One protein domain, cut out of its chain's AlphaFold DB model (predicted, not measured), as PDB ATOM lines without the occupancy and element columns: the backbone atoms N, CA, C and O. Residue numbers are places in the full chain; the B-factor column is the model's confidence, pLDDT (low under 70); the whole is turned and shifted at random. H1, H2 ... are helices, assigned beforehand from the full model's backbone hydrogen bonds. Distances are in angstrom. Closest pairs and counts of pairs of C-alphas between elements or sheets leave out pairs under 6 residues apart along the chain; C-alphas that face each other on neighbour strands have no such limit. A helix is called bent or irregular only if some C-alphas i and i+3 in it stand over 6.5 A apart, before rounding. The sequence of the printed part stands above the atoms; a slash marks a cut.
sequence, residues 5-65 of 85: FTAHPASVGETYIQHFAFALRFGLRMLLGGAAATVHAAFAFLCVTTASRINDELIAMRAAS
ATOM      1  N   PHE A   5     132.964  97.375 134.516       89.75
ATOM      2  CA  PHE A   5     133.074  98.208 135.716       89.75
ATOM      3  C   PHE A   5     134.171  97.733 136.665       89.75
ATOM      4  O   PHE A   5     134.725  98.535 137.406       89.75
ATOM      5  N   THR A   6     134.500  96.443 136.661       91.75
ATOM      6  CA  THR A   6     135.537  95.888 137.541       91.75
ATOM      7  C   THR A   6     136.798  95.503 136.781       91.75
ATOM      8  O   THR A   6     137.886  95.623 137.335       91.75
ATOM      9  N   ALA A   7     136.683  95.113 135.509       92.31
ATOM     10  CA  ALA A   7     137.810  94.700 134.679       92.31
ATOM     11  C   ALA A   7     138.811  95.838 134.445       92.31
ATOM     12  O   ALA A   7     140.014  95.620 134.575       92.31
ATOM     13  N   HIS A   8     138.337  97.052 134.137       88.25
ATOM     14  CA  HIS A   8     139.241  98.178 133.908       88.25
ATOM     15  C   HIS A   8     139.962  98.628 135.192       88.25
ATOM     16  O   HIS A   8     141.195  98.617 135.179       88.25
ATOM     17  N   PRO A   9     139.274  98.930 136.314       90.56
ATOM     18  CA  PRO A   9     139.955  99.255 137.569       90.56
ATOM     19  C   PRO A   9     140.948  98.169 138.001       90.56
ATOM     20  O   PRO A   9     142.083  98.480 138.354       90.56
ATOM     21  N   ALA A  10     140.578  96.889 137.868       90.62
ATOM     22  CA  ALA A  10     141.465  95.778 138.204       90.62
ATOM     23  C   ALA A  10     142.734  95.742 137.330       90.62
ATOM     24  O   ALA A  10     143.809  95.452 137.848       90.62
ATOM     25  N   SER A  11     142.642  96.087 136.036       89.81
ATOM     26  CA  SER A  11     143.803  96.134 135.126       89.81
ATOM     27  C   SER A  11     144.863  97.168 135.522       89.81
ATOM     28  O   SER A  11     146.028  97.015 135.166       89.81
ATOM     29  N   VAL A  12     144.476  98.189 136.294       88.38
ATOM     30  CA  VAL A  12     145.374  99.226 136.828       88.38
ATOM     31  C   VAL A  12     145.613  99.087 138.337       88.38
ATOM     32  O   VAL A  12     146.219  99.964 138.949       88.38
ATOM     33  N   GLY A  13     145.173  97.981 138.945       89.50
ATOM     34  CA  GLY A  13     145.385  97.687 140.365       89.50
ATOM     35  C   GLY A  13     144.509  98.492 141.331       89.50
ATOM     36  O   GLY A  13     144.887  98.666 142.488       89.50
ATOM     37  N   GLU A  14     143.353  98.987 140.882       90.44
ATOM     38  CA  GLU A  14     142.413  99.777 141.682       90.44
ATOM     39  C   GLU A  14     141.069  99.047 141.874       90.44
ATOM     40  O   GLU A  14     140.603  98.286 141.025       90.44
ATOM     41  N   THR A  15     140.393  99.305 142.996       93.00
ATOM     42  CA  THR A  15     138.983  98.914 143.162       93.00
ATOM     43  C   THR A  15     138.068  99.856 142.375       93.00
ATOM     44  O   THR A  15     138.418 101.013 142.133       93.00
ATOM     45  N   TYR A  16     136.855  99.404 142.031       93.50
ATOM     46  CA  TYR A  16     135.870 100.237 141.323       93.50
ATOM     47  C   TYR A  16     135.652 101.597 141.999       93.50
ATOM     48  O   TYR A  16     135.692 102.627 141.334       93.50
ATOM     49  N   ILE A  17     135.484 101.616 143.325       95.00
ATOM     50  CA  ILE A  17     135.219 102.850 144.075       95.00
ATOM     51  C   ILE A  17     136.436 103.783 144.090       95.00
ATOM     52  O   ILE A  17     136.264 104.989 143.927       95.00
ATOM     53  N   GLN A  18     137.659 103.254 144.232       92.06
ATOM     54  CA  GLN A  18     138.884 104.065 144.162       92.06
ATOM     55  C   GLN A  18     139.032 104.728 142.791       92.06
ATOM     56  O   GLN A  18     139.227 105.943 142.707       92.06
ATOM     57  N   HIS A  19     138.879 103.936 141.728       93.31
ATOM     58  CA  HIS A  19     138.996 104.415 140.358       93.31
ATOM     59  C   HIS A  19     137.905 105.440 140.029       93.31
ATOM     60  O   HIS A  19     138.192 106.522 139.520       93.31
ATOM     61  N   PHE A  20     136.655 105.137 140.391       94.75
ATOM     62  CA  PHE A  20     135.509 106.020 140.192       94.75
ATOM     63  C   PHE A  20     135.681 107.355 140.923       94.75
ATOM     64  O   PHE A  20     135.528 108.411 140.313       94.75
ATOM     65  N   ALA A  21     136.043 107.332 142.209       95.19
ATOM     66  CA  ALA A  21     136.227 108.548 142.995       95.19
ATOM     67  C   ALA A  21     137.357 109.421 142.436       95.19
ATOM     68  O   ALA A  21     137.211 110.644 142.345       95.19
ATOM     69  N   PHE A  22     138.471 108.806 142.014       94.12
ATOM     70  CA  PHE A  22     139.538 109.531 141.333       94.12
ATOM     71  C   PHE A  22     139.027 110.158 140.029       94.12
ATOM     72  O   PHE A  22     139.189 111.364 139.831       94.12
ATOM     73  N   ALA A  23     138.423 109.351 139.151       94.12
ATOM     74  CA  ALA A  23     137.998 109.769 137.819       94.12
ATOM     75  C   ALA A  23     136.955 110.890 137.886       94.12
ATOM     76  O   ALA A  23     137.080 111.887 137.178       94.12
ATOM     77  N   LEU A  24     135.984 110.781 138.796       97.12
ATOM     78  CA  LEU A  24     134.966 111.802 139.020       97.12
ATOM     79  C   LEU A  24     135.590 113.118 139.497       97.12
ATOM     80  O   LEU A  24     135.321 114.177 138.936       97.12
ATOM     81  N   ARG A  25     136.474 113.063 140.501       97.25
ATOM     82  CA  ARG A  25     137.155 114.251 141.037       97.25
ATOM     83  C   ARG A  25     138.037 114.937 139.989       97.25
ATOM     84  O   ARG A  25     138.105 116.166 139.959       97.25
ATOM     85  N   PHE A  26     138.725 114.150 139.169       96.75
ATOM     86  CA  PHE A  26     139.544 114.638 138.064       96.75
ATOM     87  C   PHE A  26     138.670 115.302 136.990       96.75
ATOM     88  O   PHE A  26     138.910 116.452 136.630       96.75
ATOM     89  N   GLY A  27     137.597 114.633 136.558       97.94
ATOM     90  CA  GLY A  27     136.662 115.150 135.557       97.94
ATOM     91  C   GLY A  27     135.967 116.445 135.983       97.94
ATOM     92  O   GLY A  27     135.905 117.389 135.201       97.94
ATOM     93  N   LEU A  28     135.517 116.548 137.240       98.50
ATOM     94  CA  LEU A  28     134.908 117.780 137.758       98.50
ATOM     95  C   LEU A  28     135.875 118.970 137.706       98.50
ATOM     96  O   LEU A  28     135.482 120.063 137.307       98.50
ATOM     97  N   ARG A  29     137.151 118.765 138.053       98.31
ATOM     98  CA  ARG A  29     138.170 119.814 137.925       98.31
ATOM     99  C   ARG A  29     138.418 120.203 136.474       98.31
ATOM    100  O   ARG A  29     138.486 121.391 136.193       98.31
ATOM    101  N   MET A  30     138.489 119.242 135.552       98.25
ATOM    102  CA  MET A  30     138.613 119.550 134.122       98.25
ATOM    103  C   MET A  30     137.461 120.425 133.623       98.25
ATOM    104  O   MET A  30     137.708 121.413 132.937       98.25
ATOM    105  N   LEU A  31     136.220 120.102 134.003       98.62
ATOM    106  CA  LEU A  31     135.047 120.901 133.640       98.62
ATOM    107  C   LEU A  31     135.137 122.326 134.195       98.62
ATOM    108  O   LEU A  31     134.888 123.279 133.463       98.62
ATOM    109  N   LEU A  32     135.544 122.484 135.458       98.50
ATOM    110  CA  LEU A  32     135.726 123.801 136.075       98.50
ATOM    111  C   LEU A  32     136.845 124.610 135.404       98.50
ATOM    112  O   LEU A  32     136.663 125.797 135.144       98.50
ATOM    113  N   GLY A  33     137.980 123.979 135.097       98.44
ATOM    114  CA  GLY A  33     139.091 124.619 134.393       98.44
ATOM    115  C   GLY A  33     138.700 125.057 132.982       98.44
ATOM    116  O   GLY A  33     138.973 126.192 132.596       98.44
ATOM    117  N   GLY A  34     137.989 124.196 132.249       98.44
ATOM    118  CA  GLY A  34     137.448 124.508 130.927       98.44
ATOM    119  C   GLY A  34     136.451 125.665 130.967       98.44
ATOM    120  O   GLY A  34     136.608 126.627 130.222       98.44
ATOM    121  N   ALA A  35     135.487 125.631 131.892       98.62
ATOM    122  CA  ALA A  35     134.526 126.716 132.075       98.62
ATOM    123  C   ALA A  35     135.218 128.046 132.417       98.62
ATOM    124  O   ALA A  35     134.891 129.078 131.834       98.62
ATOM    125  N   ALA A  36     136.214 128.022 133.309       98.44
ATOM    126  CA  ALA A  36     137.005 129.200 133.651       98.44
ATOM    127  C   ALA A  36     137.758 129.765 132.435       98.44
ATOM    128  O   ALA A  36     137.760 130.977 132.234       98.44
ATOM    129  N   ALA A  37     138.348 128.904 131.600       98.50
ATOM    130  CA  ALA A  37     139.016 129.319 130.369       98.50
ATOM    131  C   ALA A  37     138.034 129.926 129.354       98.50
ATOM    132  O   ALA A  37     138.339 130.947 128.745       98.50
ATOM    133  N   THR A  38     136.836 129.350 129.198       98.56
ATOM    134  CA  THR A  38     135.792 129.895 128.314       98.56
ATOM    135  C   THR A  38     135.307 131.267 128.783       98.56
ATOM    136  O   THR A  38     135.193 132.185 127.974       98.56
ATOM    137  N   VAL A  39     135.066 131.436 130.089       98.44
ATOM    138  CA  VAL A  39     134.697 132.739 130.666       98.44
ATOM    139  C   VAL A  39     135.818 133.755 130.468       98.44
ATOM    140  O   VAL A  39     135.542 134.873 130.046       98.44
ATOM    141  N   HIS A  40     137.074 133.370 130.710       97.69
ATOM    142  CA  HIS A  40     138.234 134.236 130.497       97.69
ATOM    143  C   HIS A  40     138.393 134.654 129.026       97.69
ATOM    144  O   HIS A  40     138.694 135.808 128.743       97.69
ATOM    145  N   ALA A  41     138.132 133.746 128.080       98.25
ATOM    146  CA  ALA A  41     138.187 134.049 126.651       98.25
ATOM    147  C   ALA A  41     137.153 135.111 126.234       98.25
ATOM    148  O   ALA A  41     137.446 135.948 125.384       98.25
ATOM    149  N   ALA A  42     135.961 135.100 126.842       98.50
ATOM    150  CA  ALA A  42     134.944 136.130 126.625       98.50
ATOM    151  C   ALA A  42     135.234 137.424 127.409       98.50
ATOM    152  O   ALA A  42     134.977 138.525 126.923       98.50
ATOM    153  N   PHE A  43     135.779 137.296 128.619       98.12
ATOM    154  CA  PHE A  43     136.048 138.390 129.545       98.12
ATOM    155  C   PHE A  43     137.465 138.262 130.110       98.12
ATOM    156  O   PHE A  43     137.672 137.670 131.168       98.12
ATOM    157  N   ALA A  44     138.441 138.877 129.436       94.81
ATOM    158  CA  ALA A  44     139.867 138.736 129.762       94.81
ATOM    159  C   ALA A  44     140.255 139.164 131.197       94.81
ATOM    160  O   ALA A  44     141.326 138.817 131.685       94.81
ATOM    161  N   PHE A  45     139.396 139.904 131.902       97.69
ATOM    162  CA  PHE A  45     139.607 140.307 133.297       97.69
ATOM    163  C   PHE A  45     139.016 139.326 134.330       97.69
ATOM    164  O   PHE A  45     139.288 139.460 135.523       97.69
ATOM    165  N   LEU A  46     138.222 138.334 133.912       98.00
ATOM    166  CA  LEU A  46     137.677 137.285 134.780       98.00
ATOM    167  C   LEU A  46     138.534 136.017 134.703       98.00
ATOM    168  O   LEU A  46     139.137 135.730 133.676       98.00
ATOM    169  N   CYS A  47     138.578 135.236 135.788       97.38
ATOM    170  CA  CYS A  47     139.223 133.913 135.829       97.38
ATOM    171  C   CYS A  47     140.710 133.873 135.399       97.38
ATOM    172  O   CYS A  47     141.200 132.812 135.016       97.38
ATOM    173  N   VAL A  48     141.432 134.997 135.522       97.94
ATOM    174  CA  VAL A  48     142.777 135.253 134.956       97.94
ATOM    175  C   VAL A  48     143.778 134.107 135.144       97.94
ATOM    176  O   VAL A  48     144.517 133.777 134.226       97.94
ATOM    177  N   THR A  49     143.810 133.477 136.320       97.81
ATOM    178  CA  THR A  49     144.729 132.359 136.615       97.81
ATOM    179  C   THR A  49     144.009 131.063 136.974       97.81
ATOM    180  O   THR A  49     144.645 130.058 137.287       97.81
ATOM    181  N   THR A  50     142.674 131.059 136.950       98.00
ATOM    182  CA  THR A  50     141.867 129.950 137.470       98.00
ATOM    183  C   THR A  50     142.080 128.677 136.660       98.00
ATOM    184  O   THR A  50     142.323 127.623 137.243       98.00
ATOM    185  N   ALA A  51     142.038 128.773 135.329       97.38
ATOM    186  CA  ALA A  51     142.223 127.620 134.453       97.38
ATOM    187  C   ALA A  51     143.623 127.004 134.606       97.38
ATOM    188  O   ALA A  51     143.735 125.794 134.790       97.38
ATOM    189  N   SER A  52     144.676 127.831 134.618       97.56
ATOM    190  CA  SER A  52     146.060 127.365 134.769       97.56
ATOM    191  C   SER A  52     146.288 126.681 136.116       97.56
ATOM    192  O   SER A  52     146.800 125.569 136.153       97.56
ATOM    193  N   ARG A  53     145.808 127.271 137.218       98.25
ATOM    194  CA  ARG A  53     145.923 126.656 138.551       98.25
ATOM    195  C   ARG A  53     145.219 125.301 138.627       98.25
ATOM    196  O   ARG A  53     145.751 124.360 139.205       98.25
ATOM    197  N   ILE A  54     144.032 125.188 138.029       98.25
ATOM    198  CA  ILE A  54     143.309 123.913 137.954       98.25
ATOM    199  C   ILE A  54     144.077 122.902 137.091       98.25
ATOM    200  O   ILE A  54     144.133 121.725 137.439       98.25
ATOM    201  N   ASN A  55     144.688 123.338 135.990       97.50
ATOM    202  CA  ASN A  55     145.525 122.479 135.157       97.50
ATOM    203  C   ASN A  55     146.739 121.933 135.927       97.50
ATOM    204  O   ASN A  55     147.003 120.733 135.867       97.50
ATOM    205  N   ASP A  56     147.413 122.768 136.715       96.94
ATOM    206  CA  ASP A  56     148.535 122.339 137.558       96.94
ATOM    207  C   ASP A  56     148.086 121.296 138.597       96.94
ATOM    208  O   ASP A  56     148.741 120.269 138.789       96.94
ATOM    209  N   GLU A  57     146.912 121.494 139.211       96.88
ATOM    210  CA  GLU A  57     146.303 120.503 140.105       96.88
ATOM    211  C   GLU A  57     146.009 119.172 139.393       96.88
ATOM    212  O   GLU A  57     146.235 118.098 139.958       96.88
ATOM    213  N   LEU A  58     145.515 119.215 138.151       95.88
ATOM    214  CA  LEU A  58     145.240 118.021 137.348       95.88
ATOM    215  C   LEU A  58     146.531 117.262 137.010       95.88
ATOM    216  O   LEU A  58     146.553 116.028 137.100       95.88
ATOM    217  N   ILE A  59     147.608 117.973 136.667       93.81
ATOM    218  CA  ILE A  59     148.935 117.387 136.431       93.81
ATOM    219  C   ILE A  59     149.431 116.702 137.706       93.81
ATOM    220  O   ILE A  59     149.786 115.521 137.665       93.81
ATOM    221  N   ALA A  60     149.368 117.388 138.850       92.81
ATOM    222  CA  ALA A  60     149.764 116.829 140.140       92.81
ATOM    223  C   ALA A  60     148.951 115.569 140.501       92.81
ATOM    224  O   ALA A  60     149.512 114.569 140.951       92.81
ATOM    225  N   MET A  61     147.637 115.561 140.245       92.62
ATOM    226  CA  MET A  61     146.785 114.386 140.473       92.62
ATOM    227  C   MET A  61     147.161 113.194 139.598       92.62
ATOM    228  O   MET A  61     147.093 112.059 140.071       92.62
ATOM    229  N   ARG A  62     147.540 113.426 138.335       90.69
ATOM    230  CA  ARG A  62     148.006 112.358 137.439       90.69
ATOM    231  C   ARG A  62     149.372 111.829 137.855       90.69
ATOM    232  O   ARG A  62     149.558 110.618 137.847       90.69
ATOM    233  N   ALA A  63     150.286 112.707 138.256       88.31
ATOM    234  CA  ALA A  63     151.600 112.311 138.750       88.31
ATOM    235  C   ALA A  63     151.507 111.473 140.040       88.31
ATOM    236  O   ALA A  63     152.252 110.514 140.209       88.31
ATOM    237  N   ALA A  64     150.556 111.789 140.925       86.75
ATOM    238  CA  ALA A  64     150.324 111.037 142.157       86.75
ATOM    239  C   ALA A  64     149.570 109.706 141.950       86.75
ATOM    240  O   ALA A  64     149.542 108.868 142.854       86.75
ATOM    241  N   SER A  65     148.921 109.498 140.798       82.50
ATOM    242  CA  SER A  65     148.150 108.277 140.539       82.50
ATOM    243  C   SER A  65     149.039 107.105 140.114       82.50
ATOM    244  O   SER A  65     149.753 107.180 139.116       82.50
TER     245      SER A  65
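Overview. This is residues 5 to 65 of the 85 residues of an uncharacterized protein of Aromatoleum sp (UniProt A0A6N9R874). One long helix, H2, makes the length of the model; H3 folds back beside part of it as a helical hairpin that splays slightly, and the short H1 sets across the other end of H2 like the bar of a T. The printed part has 61 residues with three named helices, in the order H1, H2, H3, and no named strand; the class is all helix. The whole is loose, with a radius of gyration of the C-alphas of 14.7 A, and its outline is a rod of 45 by 20 by 12 A.

Along the chain. H2 is the longest helix, residues 16 to 42, and measures 38.8 A from C-alpha 16 at (135.870, 100.237, 141.323) to C-alpha 42 at (134.944, 136.130, 126.625). H3, residues 50 to 64, is 21.2 A long and ends with C-alpha 64 at (150.324, 111.037, 142.157). H1, residues 5 to 11, is 10.9 A long; it is neither bent nor irregular, but only just: C-alphas 5 and 8 are 6.4 A apart.

Arrangement. H2 touches H3 with its residues 26 to 37 alone; the closest C-alphas are those of Gly 33 and Ala 51, 4.3 A apart. The two form a hairpin and run opposite ways at a shallow tilt of 23 degrees. H2 touches H1 with its residues 16 to 19 alone, the closest C-alphas being those of Pro 9 and Tyr 16, 5.6 A apart. H1 and H2 stand about perpendicular, at 84 degrees. H1 and H3 are apart. In H2 and H3 every O i to N i+4 pair is within hydrogen-bond range; in H1 2 of 3 are.

Size, cuts and confidence. The two C-alphas farthest apart, those of Ala 7 and Phe 45, are 45.7 A from each other. The printed part has no cut. The link from H1 to H2 is tight, with 4 residues, and that from H2 to H3 is short, with 7. The mean pLDDT of the printed part is 95.0, and no printed residue is under 70.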